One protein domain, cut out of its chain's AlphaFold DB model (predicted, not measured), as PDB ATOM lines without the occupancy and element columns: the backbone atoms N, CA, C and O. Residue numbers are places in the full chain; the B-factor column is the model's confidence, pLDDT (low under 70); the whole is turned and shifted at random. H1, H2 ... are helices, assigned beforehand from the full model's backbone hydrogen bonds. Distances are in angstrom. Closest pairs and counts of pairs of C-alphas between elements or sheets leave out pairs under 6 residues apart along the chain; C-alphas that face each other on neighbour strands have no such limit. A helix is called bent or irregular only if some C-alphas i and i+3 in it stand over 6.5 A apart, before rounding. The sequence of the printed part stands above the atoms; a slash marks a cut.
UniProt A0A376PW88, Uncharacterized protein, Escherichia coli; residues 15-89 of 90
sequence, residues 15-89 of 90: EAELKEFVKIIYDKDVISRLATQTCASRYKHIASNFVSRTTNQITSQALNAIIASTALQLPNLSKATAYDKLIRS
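Overview. This is residues 15 to 89 of the 90 residues of an uncharacterized protein of Escherichia coli (UniProt A0A376PW88). H3, the longest helix, makes one side of a compact six-helix cluster, and H4 folds back on it as a helical hairpin. H1 and H6 pack on other sides of H4, H6 opposite H3, while the short H2 and H5 pack together at one end. The printed part has 75 residues, with helices H1 to H6 in chain order and no named strand: all helix. It is compact and rounded, with a radius of gyration of the C-alphas of 11.2 A and spans of 30 by 24 by 19 A.

Along the chain. Find C-alpha 37 at (89.781, -41.500, 24.047); from there H3 runs 21.5 A to residue 51. H4, residues 57 to 68, covers 16.2 A. H1, residues 15 to 26, starts at (72.592, -30.502, 5.799) and covers 18.3 A; it is only just irregular, C-alphas 22 and 25 being 6.6 A apart. H2 is residues 28 to 34. H5, residues 74 to 79, is irregular, with C-alphas 75 and 78 7.4 A apart. H6, residues 81 to 88, ends at (81.052, -18.642, 11.782).

Arrangement. Start at the hairpin: H3 and H4 touch at a shallow tilt of 31 degrees, opposite ways, closest at C-alphas 44 and 67, 5.1 A. H4, the hub, touches H6, closest at C-alphas 58 and 86, 6.6 A. Residues 18 to 22 of H1 touch residues 59 to 63 of H4, closest at C-alphas 19 and 59, 6.3 A. H2 touches H5, closest at C-alphas 31 and 75, 4.9 A. H2 and H3 touch only at the corner, closest at C-alphas 34 and 40, 4.8 A. H3 and H6 are apart. Each O i to N i+4 pair is within hydrogen-bond range in H2, H3, H4 and H6, against 6 of 8 in H1 and 0 of 2 in H5, where 2 of 3 O i to N i+3 pairs are.

Size, cuts and confidence. The two C-alphas farthest apart, 36 and 55, are 30.5 A apart. The printed part has no cut, its five links are tight, and no printed residue is under 70 in pLDDT.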
ATOM      1  N   GLU A  15      71.584 -31.530   5.566       93.00
ATOM      2  CA  GLU A  15      72.592 -30.502   5.799       93.00
ATOM      3  C   GLU A  15      72.413 -29.756   7.134       93.00
ATOM      4  O   GLU A  15      73.399 -29.396   7.774       93.00
ATOM      5  N   ALA A  16      71.172 -29.551   7.585       92.50
ATOM      6  CA  ALA A  16      70.893 -28.877   8.852       92.50
ATOM      7  C   ALA A  16      71.407 -29.692  10.050       92.50
ATOM      8  O   ALA A  16      72.049 -29.145  10.946       92.50
ATOM      9  N   GLU A  17      71.187 -31.006  10.035       94.69
ATOM     10  CA  GLU A  17      71.655 -31.916  11.078       94.69
ATOM     11  C   GLU A  17      73.182 -32.053  11.056       94.69
ATOM     12  O   GLU A  17      73.817 -32.081  12.110       94.69
ATOM     13  N   LEU A  18      73.797 -32.086   9.867       94.50
ATOM     14  CA  LEU A  18      75.257 -32.115   9.730       94.50
ATOM     15  C   LEU A  18      75.910 -30.812  10.209       94.50
ATOM     16  O   LEU A  18      76.951 -30.848  10.873       94.50
ATOM     17  N   LYS A  19      75.281 -29.665   9.931       94.69
ATOM     18  CA  LYS A  19      75.688 -28.354  10.457       94.69
ATOM     19  C   LYS A  19      75.635 -28.332  11.981       94.69
ATOM     20  O   LYS A  19      76.561 -27.818  12.609       94.69
ATOM     21  N   GLU A  20      74.593 -28.899  12.581       94.62
ATOM     22  CA  GLU A  20      74.490 -28.983  14.038       94.62
ATOM     23  C   GLU A  20      75.540 -29.928  14.625       94.62
ATOM     24  O   GLU A  20      76.212 -29.590  15.599       94.62
ATOM     25  N   PHE A  21      75.784 -31.066  13.972       95.25
ATOM     26  CA  PHE A  21      76.830 -31.998  14.379       95.25
ATOM     27  C   PHE A  21      78.208 -31.324  14.459       95.25
ATOM     28  O   PHE A  21      78.901 -31.474  15.460       95.25
ATOM     29  N   VAL A  22      78.608 -30.525  13.464       94.94
ATOM     30  CA  VAL A  22      79.916 -29.838  13.514       94.94
ATOM     31  C   VAL A  22      79.968 -28.695  14.540       94.94
ATOM     32  O   VAL A  22      81.058 -28.289  14.953       94.94
ATOM     33  N   LYS A  23      78.811 -28.190  14.988       94.75
ATOM     34  CA  LYS A  23      78.679 -27.165  16.038       94.75
ATOM     35  C   LYS A  23      78.592 -27.740  17.446       94.75
ATOM     36  O   LYS A  23      78.897 -27.039  18.406       94.75
ATOM     37  N   ILE A  24      78.244 -29.012  17.595       94.06
ATOM     38  CA  ILE A  24      78.043 -29.621  18.915       94.06
ATOM     39  C   ILE A  24      79.323 -29.621  19.774       94.06
ATOM     40  O   ILE A  24      79.271 -29.690  20.994       94.06
ATOM     41  N   ILE A  25      80.489 -29.457  19.145       91.12
ATOM     42  CA  ILE A  25      81.800 -29.331  19.798       91.12
ATOM     43  C   ILE A  25      82.000 -28.020  20.584       91.12
ATOM     44  O   ILE A  25      83.025 -27.841  21.242       91.12
ATOM     45  N   TYR A  26      81.042 -27.094  20.518       92.31
ATOM     46  CA  TYR A  26      80.983 -25.905  21.374       92.31
ATOM     47  C   TYR A  26      80.242 -26.157  22.693       92.31
ATOM     48  O   TYR A  26      80.354 -25.353  23.620       92.31
ATOM     49  N   ASP A  27      79.510 -27.265  22.792       94.38
ATOM     50  CA  ASP A  27      78.821 -27.655  24.012       94.38
ATOM     51  C   ASP A  27      79.817 -28.178  25.062       94.38
ATOM     52  O   ASP A  27      80.684 -29.014  24.787       94.38
ATOM     53  N   LYS A  28      79.704 -27.670  26.293       92.19
ATOM     54  CA  LYS A  28      80.642 -27.984  27.381       92.19
ATOM     55  C   LYS A  28      80.565 -29.447  27.819       92.19
ATOM     56  O   LYS A  28      81.602 -30.030  28.145       92.19
ATOM     57  N   ASP A  29      79.377 -30.044  27.806       92.81
ATOM     58  CA  ASP A  29      79.179 -31.440  28.196       92.81
ATOM     59  C   ASP A  29      79.740 -32.380  27.131       92.81
ATOM     60  O   ASP A  29      80.360 -33.401  27.453       92.81
ATOM     61  N   VAL A  30      79.604 -32.011  25.855       92.94
ATOM     62  CA  VAL A  30      80.241 -32.736  24.751       92.94
ATOM     63  C   VAL A  30      81.758 -32.666  24.858       92.94
ATOM     64  O   VAL A  30      82.406 -33.711  24.817       92.94
ATOM     65  N   ILE A  31      82.335 -31.479  25.062       93.06
ATOM     66  CA  ILE A  31      83.788 -31.309  25.244       93.06
ATOM     67  C   ILE A  31      84.303 -32.205  26.379       93.06
ATOM     68  O   ILE A  31      85.299 -32.910  26.202       93.06
ATOM     69  N   SER A  32      83.603 -32.225  27.517       92.12
ATOM     70  CA  SER A  32      83.949 -33.066  28.669       92.12
ATOM     71  C   SER A  32      83.982 -34.556  28.304       92.12
ATOM     72  O   SER A  32      84.936 -35.266  28.625       92.12
ATOM     73  N   ARG A  33      82.993 -35.040  27.540       92.50
ATOM     74  CA  ARG A  33      82.947 -36.438  27.074       92.50
ATOM     75  C   ARG A  33      84.037 -36.751  26.052       92.50
ATOM     76  O   ARG A  33      84.639 -37.825  26.117       92.50
ATOM     77  N   LEU A  34      84.318 -35.826  25.131       92.31
ATOM     78  CA  LEU A  34      85.358 -35.973  24.106       92.31
ATOM     79  C   LEU A  34      86.773 -36.035  24.691       92.31
ATOM     80  O   LEU A  34      87.670 -36.527  24.012       92.31
ATOM     81  N   ALA A  35      86.985 -35.605  25.939       88.00
ATOM     82  CA  ALA A  35      88.262 -35.787  26.631       88.00
ATOM     83  C   ALA A  35      88.621 -37.272  26.844       88.00
ATOM     84  O   ALA A  35      89.788 -37.608  27.035       88.00
ATOM     85  N   THR A  36      87.638 -38.178  26.779       90.12
ATOM     86  CA  THR A  36      87.888 -39.623  26.815       90.12
ATOM     87  C   THR A  36      88.227 -40.160  25.421       90.12
ATOM     88  O   THR A  36      87.535 -39.892  24.435       90.12
ATOM     89  N   GLN A  37      89.278 -40.983  25.327       87.69
ATOM     90  CA  GLN A  37      89.781 -41.500  24.047       87.69
ATOM     91  C   GLN A  37      88.715 -42.279  23.256       87.69
ATOM     92  O   GLN A  37      88.612 -42.132  22.037       87.69
ATOM     93  N   THR A  38      87.884 -43.067  23.944       91.62
ATOM     94  CA  THR A  38      86.809 -43.850  23.321       91.62
ATOM     95  C   THR A  38      85.744 -42.954  22.689       91.62
ATOM     96  O   THR A  38      85.334 -43.202  21.555       91.62
ATOM     97  N   CYS A  39      85.302 -41.897  23.380       92.38
ATOM     98  CA  CYS A  39      84.322 -40.963  22.826       92.38
ATOM     99  C   CYS A  39      84.906 -40.156  21.669       92.38
ATOM    100  O   CYS A  39      84.234 -40.019  20.652       92.38
ATOM    101  N   ALA A  40      86.159 -39.699  21.775       93.00
ATOM    102  CA  ALA A  40      86.834 -39.017  20.673       93.00
ATOM    103  C   ALA A  40      86.912 -39.903  19.420       93.00
ATOM    104  O   ALA A  40      86.568 -39.464  18.324       93.00
ATOM    105  N   SER A  41      87.302 -41.172  19.574       93.88
ATOM    106  CA  SER A  41      87.370 -42.126  18.461       93.88
ATOM    107  C   SER A  41      85.999 -42.357  17.813       93.88
ATOM    108  O   SER A  41      85.875 -42.267  16.592       93.88
ATOM    109  N   ARG A  42      84.948 -42.566  18.619       93.44
ATOM    110  CA  ARG A  42      83.573 -42.738  18.119       93.44
ATOM    111  C   ARG A  42      83.049 -41.488  17.416       93.44
ATOM    112  O   ARG A  42      82.444 -41.600  16.359       93.44
ATOM    113  N   TYR A  43      83.313 -40.308  17.968       94.69
ATOM    114  CA  TYR A  43      82.903 -39.041  17.369       94.69
ATOM    115  C   TYR A  43      83.550 -38.825  15.997       94.69
ATOM    116  O   TYR A  43      82.868 -38.488  15.032       94.69
ATOM    117  N   LYS A  44      84.850 -39.115  15.882       95.25
ATOM    118  CA  LYS A  44      85.563 -39.086  14.598       95.25
ATOM    119  C   LYS A  44      84.989 -40.079  13.594       95.25
ATOM    120  O   LYS A  44      84.832 -39.732  12.431       95.25
ATOM    121  N   HIS A  45      84.655 -41.289  14.040       93.94
ATOM    122  CA  HIS A  45      84.047 -42.298  13.178       93.94
ATOM    123  C   HIS A  45      82.691 -41.836  12.621       93.94
ATOM    124  O   HIS A  45      82.444 -41.958  11.425       93.94
ATOM    125  N   ILE A  46      81.848 -41.223  13.461       92.56
ATOM    126  CA  ILE A  46      80.581 -40.621  13.019       92.56
ATOM    127  C   ILE A  46      80.841 -39.506  11.995       92.56
ATOM    128  O   ILE A  46      80.197 -39.485  10.948       92.56
ATOM    129  N   ALA A  47      81.821 -38.632  12.243       95.00
ATOM    130  CA  ALA A  47      82.186 -37.573  11.302       95.00
ATOM    131  C   ALA A  47      82.614 -38.132   9.932       95.00
ATOM    132  O   ALA A  47      82.182 -37.614   8.903       95.00
ATOM    133  N   SER A  48      83.396 -39.219   9.897       94.44
ATOM    134  CA  SER A  48      83.786 -39.894   8.649       94.44
ATOM    135  C   SER A  48      82.586 -40.395   7.842       94.44
ATOM    136  O   SER A  48      82.594 -40.281   6.619       94.44
ATOM    137  N   ASN A  49      81.533 -40.871   8.511       92.75
ATOM    138  CA  ASN A  49      80.310 -41.338   7.849       92.75
ATOM    139  C   ASN A  49      79.482 -40.196   7.235       92.75
ATOM    140  O   ASN A  49      78.611 -40.447   6.403       92.75
ATOM    141  N   PHE A  50      79.730 -38.945   7.634       94.00
ATOM    142  CA  PHE A  50      79.004 -37.772   7.145       94.00
ATOM    143  C   PHE A  50      79.692 -37.044   5.992       94.00
ATOM    144  O   PHE A  50      79.013 -36.345   5.243       94.00
ATOM    145  N   VAL A  51      81.003 -37.222   5.794       91.94
ATOM    146  CA  VAL A  51      81.756 -36.504   4.743       91.94
ATOM    147  C   VAL A  51      81.189 -36.776   3.350       91.94
ATOM    148  O   VAL A  51      81.018 -35.847   2.569       91.94
ATOM    149  N   SER A  52      80.842 -38.028   3.042       89.00
ATOM    150  CA  SER A  52      80.257 -38.411   1.748       89.00
ATOM    151  C   SER A  52      78.792 -37.991   1.579       89.00
ATOM    152  O   SER A  52      78.208 -38.227   0.523       89.00
ATOM    153  N   ARG A  53      78.185 -37.393   2.610       89.38
ATOM    154  CA  ARG A  53      76.748 -37.094   2.680       89.38
ATOM    155  C   ARG A  53      76.423 -35.604   2.627       89.38
ATOM    156  O   ARG A  53      75.250 -35.248   2.663       89.38
ATOM    157  N   THR A  54      77.431 -34.744   2.523       91.00
ATOM    158  CA  THR A  54      77.261 -33.298   2.353       91.00
ATOM    159  C   THR A  54      77.922 -32.829   1.062       91.00
ATOM    160  O   THR A  54      78.990 -33.305   0.679       91.00
ATOM    161  N   THR A  55      77.292 -31.871   0.385       91.50
ATOM    162  CA  THR A  55      77.887 -31.117  -0.730       91.50
ATOM    163  C   THR A  55      78.358 -29.727  -0.295       91.50
ATOM    164  O   THR A  55      78.996 -29.013  -1.073       91.50
ATOM    165  N   ASN A  56      78.080 -29.337   0.953       93.88
ATOM    166  CA  ASN A  56      78.484 -28.060   1.511       93.88
ATOM    167  C   ASN A  56      79.975 -28.079   1.856       93.88
ATOM    168  O   ASN A  56      80.459 -28.887   2.652       93.88
ATOM    169  N   GLN A  57      80.709 -27.142   1.259       93.12
ATOM    170  CA  GLN A  57      82.151 -27.015   1.431       93.12
ATOM    171  C   GLN A  57      82.543 -26.697   2.880       93.12
ATOM    172  O   GLN A  57      83.541 -27.226   3.361       93.12
ATOM    173  N   ILE A  58      81.756 -25.883   3.591       94.69
ATOM    174  CA  ILE A  58      82.030 -25.510   4.988       94.69
ATOM    175  C   ILE A  58      81.883 -26.740   5.886       94.69
ATOM    176  O   ILE A  58      82.774 -27.051   6.679       94.69
ATOM    177  N   THR A  59      80.792 -27.483   5.713       95.31
ATOM    178  CA  THR A  59      80.484 -28.715   6.452       95.31
ATOM    179  C   THR A  59      81.533 -29.781   6.200       95.31
ATOM    180  O   THR A  59      82.074 -30.350   7.145       95.31
ATOM    181  N   SER A  60      81.892 -29.997   4.933       96.00
ATOM    182  CA  SER A  60      82.941 -30.939   4.548       96.00
ATOM    183  C   SER A  60      84.291 -30.575   5.175       96.00
ATOM    184  O   SER A  60      84.956 -31.432   5.758       96.00
ATOM    185  N   GLN A  61      84.691 -29.299   5.150       95.38
ATOM    186  CA  GLN A  61      85.930 -28.849   5.797       95.38
ATOM    187  C   GLN A  61      85.897 -29.047   7.318       95.38
ATOM    188  O   GLN A  61      86.880 -29.517   7.895       95.38
ATOM    189  N   ALA A  62      84.770 -28.753   7.970       96.06
ATOM    190  CA  ALA A  62      84.624 -28.922   9.412       96.06
ATOM    191  C   ALA A  62      84.676 -30.403   9.824       96.06
ATOM    192  O   ALA A  62      85.390 -30.763  10.764       96.06
ATOM    193  N   LEU A  63      83.998 -31.282   9.079       96.75
ATOM    194  CA  LEU A  63      84.066 -32.732   9.276       96.75
ATOM    195  C   LEU A  63      85.495 -33.255   9.088       96.75
ATOM    196  O   LEU A  63      85.986 -34.017   9.920       96.75
ATOM    197  N   ASN A  64      86.204 -32.798   8.055       96.50
ATOM    198  CA  ASN A  64      87.599 -33.178   7.830       96.50
ATOM    199  C   ASN A  64      88.529 -32.694   8.955       96.50
ATOM    200  O   ASN A  64      89.411 -33.441   9.378       96.50
ATOM    201  N   ALA A  65      88.306 -31.500   9.510       95.75
ATOM    202  CA  ALA A  65      89.056 -31.011  10.668       95.75
ATOM    203  C   ALA A  65      88.827 -31.878  11.923       95.75
ATOM    204  O   ALA A  65      89.776 -32.191  12.648       95.75
ATOM    205  N   ILE A  66      87.590 -32.331  12.155       95.69
ATOM    206  CA  ILE A  66      87.259 -33.287  13.225       95.69
ATOM    207  C   ILE A  66      88.008 -34.613  13.018       95.69
ATOM    208  O   ILE A  66      88.635 -35.125  13.947       95.69
ATOM    209  N   ILE A  67      87.989 -35.161  11.800       95.88
ATOM    210  CA  ILE A  67      88.632 -36.445  11.465       95.88
ATOM    211  C   ILE A  67      90.160 -36.360  11.592       95.88
ATOM    212  O   ILE A  67      90.796 -37.299  12.078       95.88
ATOM    213  N   ALA A  68      90.758 -35.235  11.208       95.06
ATOM    214  CA  ALA A  68      92.200 -35.018  11.307       95.06
ATOM    215  C   ALA A  68      92.677 -34.790  12.754       95.06
ATOM    216  O   ALA A  68      93.832 -35.065  13.073       95.06
ATOM    217  N   SER A  69      91.799 -34.328  13.651       93.69
ATOM    218  CA  SER A  69      92.160 -34.005  15.035       93.69
ATOM    219  C   SER A  69      92.559 -35.242  15.842       93.69
ATOM    220  O   SER A  69      91.906 -36.291  15.794       93.69
ATOM    221  N   THR A  70      93.618 -35.134  16.642       91.56
ATOM    222  CA  THR A  70      93.941 -36.150  17.660       91.56
ATOM    223  C   THR A  70      92.930 -36.119  18.810       91.56
ATOM    224  O   THR A  70      92.219 -35.134  19.002       91.56
ATOM    225  N   ALA A  71      92.889 -37.179  19.624       86.75
ATOM    226  CA  ALA A  71      91.998 -37.243  20.788       86.75
ATOM    227  C   ALA A  71      92.231 -36.103  21.802       86.75
ATOM    228  O   ALA A  71      91.287 -35.663  22.441       86.75
ATOM    229  N   LEU A  72      93.463 -35.587  21.914       87.06
ATOM    230  CA  LEU A  72      93.795 -34.458  22.796       87.06
ATOM    231  C   LEU A  72      93.411 -33.095  22.194       87.06
ATOM    232  O   LEU A  72      93.115 -32.145  22.920       87.06
ATOM    233  N   GLN A  73      93.423 -32.987  20.864       91.31
ATOM    234  CA  GLN A  73      93.074 -31.756  20.152       91.31
ATOM    235  C   GLN A  73      91.566 -31.584  20.011       91.31
ATOM    236  O   GLN A  73      91.080 -30.459  20.079       91.31
ATOM    237  N   LEU A  74      90.827 -32.685  19.846       91.62
ATOM    238  CA  LEU A  74      89.397 -32.664  19.560       91.62
ATOM    239  C   LEU A  74      88.579 -31.856  20.595       91.62
ATOM    240  O   LEU A  74      87.837 -30.975  20.170       91.62
ATOM    241  N   PRO A  75      88.761 -32.002  21.924       91.19
ATOM    242  CA  PRO A  75      88.040 -31.183  22.911       91.19
ATOM    243  C   PRO A  75      88.354 -29.681  22.830       91.19
ATOM    244  O   PRO A  75      87.605 -28.853  23.340       91.19
ATOM    245  N   ASN A  76      89.479 -29.313  22.214       92.25
ATOM    246  CA  ASN A  76      89.918 -27.929  22.058       92.25
ATOM    247  C   ASN A  76      89.706 -27.395  20.635       92.25
ATOM    248  O   ASN A  76      90.070 -26.251  20.365       92.25
ATOM    249  N   LEU A  77      89.109 -28.176  19.729       92.62
ATOM    250  CA  LEU A  77      88.934 -27.787  18.331       92.62
ATOM    251  C   LEU A  77      88.046 -26.540  18.190       92.62
ATOM    252  O   LEU A  77      88.361 -25.667  17.390       92.62
ATOM    253  N   SER A  78      87.018 -26.387  19.032       88.06
ATOM    254  CA  SER A  78      86.174 -25.178  19.089       88.06
ATOM    255  C   SER A  78      86.933 -23.907  19.481       88.06
ATOM    256  O   SER A  78      86.494 -22.804  19.169       88.06
ATOM    257  N   LYS A  79      88.092 -24.039  20.137       90.69
ATOM    258  CA  LYS A  79      88.971 -22.913  20.491       90.69
ATOM    259  C   LYS A  79      89.977 -22.591  19.388       90.69
ATOM    260  O   LYS A  79      90.637 -21.556  19.452       90.69
ATOM    261  N   ALA A  80      90.142 -23.471  18.400       92.69
ATOM    262  CA  ALA A  80      91.052 -23.228  17.296       92.69
ATOM    263  C   ALA A  80      90.470 -22.134  16.394       92.69
ATOM    264  O   ALA A  80      89.436 -22.326  15.760       92.69
ATOM    265  N   THR A  81      91.168 -21.001  16.284       91.19
ATOM    266  CA  THR A  81      90.713 -19.826  15.521       91.19
ATOM    267  C   THR A  81      90.298 -20.157  14.086       91.19
ATOM    268  O   THR A  81      89.352 -19.572  13.571       91.19
ATOM    269  N   ALA A  82      90.995 -21.088  13.427       91.19
ATOM    270  CA  ALA A  82      90.660 -21.510  12.068       91.19
ATOM    271  C   ALA A  82      89.310 -22.246  12.006       91.19
ATOM    272  O   ALA A  82      88.490 -21.939  11.143       91.19
ATOM    273  N   TYR A  83      89.064 -23.163  12.946       93.12
ATOM    274  CA  TYR A  83      87.796 -23.883  13.044       93.12
ATOM    275  C   TYR A  83      86.659 -22.931  13.427       93.12
ATOM    276  O   TYR A  83      85.601 -22.956  12.808       93.12
ATOM    277  N   ASP A  84      86.901 -22.017  14.369       93.25
ATOM    278  CA  ASP A  84      85.894 -21.038  14.783       93.25
ATOM    279  C   ASP A  84      85.479 -20.093  13.650       93.25
ATOM    280  O   ASP A  84      84.291 -19.871  13.417       93.25
ATOM    281  N   LYS A  85      86.443 -19.601  12.866       93.19
ATOM    282  CA  LYS A  85      86.154 -18.803  11.665       93.19
ATOM    283  C   LYS A  85      85.359 -19.587  10.622       93.19
ATOM    284  O   LYS A  85      84.424 -19.038  10.040       93.19
ATOM    285  N   LEU A  86      85.712 -20.853  10.402       93.25
ATOM    286  CA  LEU A  86      85.007 -21.728   9.467       93.25
ATOM    287  C   LEU A  86      83.535 -21.891   9.871       93.25
ATOM    288  O   LEU A  86      82.647 -21.644   9.061       93.25
ATOM    289  N   ILE A  87      83.268 -22.221  11.137       93.00
ATOM    290  CA  ILE A  87      81.901 -22.418  11.643       93.00
ATOM    291  C   ILE A  87      81.097 -21.107  11.691       93.00
ATOM    292  O   ILE A  87      79.876 -21.130  11.557       93.00
ATOM    293  N   ARG A  88      81.739 -19.946  11.845       90.62
ATOM    294  CA  ARG A  88      81.052 -18.642  11.782       90.62
ATOM    295  C   ARG A  88      80.663 -18.205  10.371       90.62
ATOM    296  O   ARG A  88      79.850 -17.299  10.246       90.62
ATOM    297  N   SER A  89      81.227 -18.823   9.335       88.00
ATOM    298  CA  SER A  89      80.987 -18.467   7.925       88.00
ATOM    299  C   SER A  89      79.731 -19.122   7.326       88.00
ATOM    300  O   SER A  89      79.519 -19.075   6.116       88.00
TER     301      SER A  89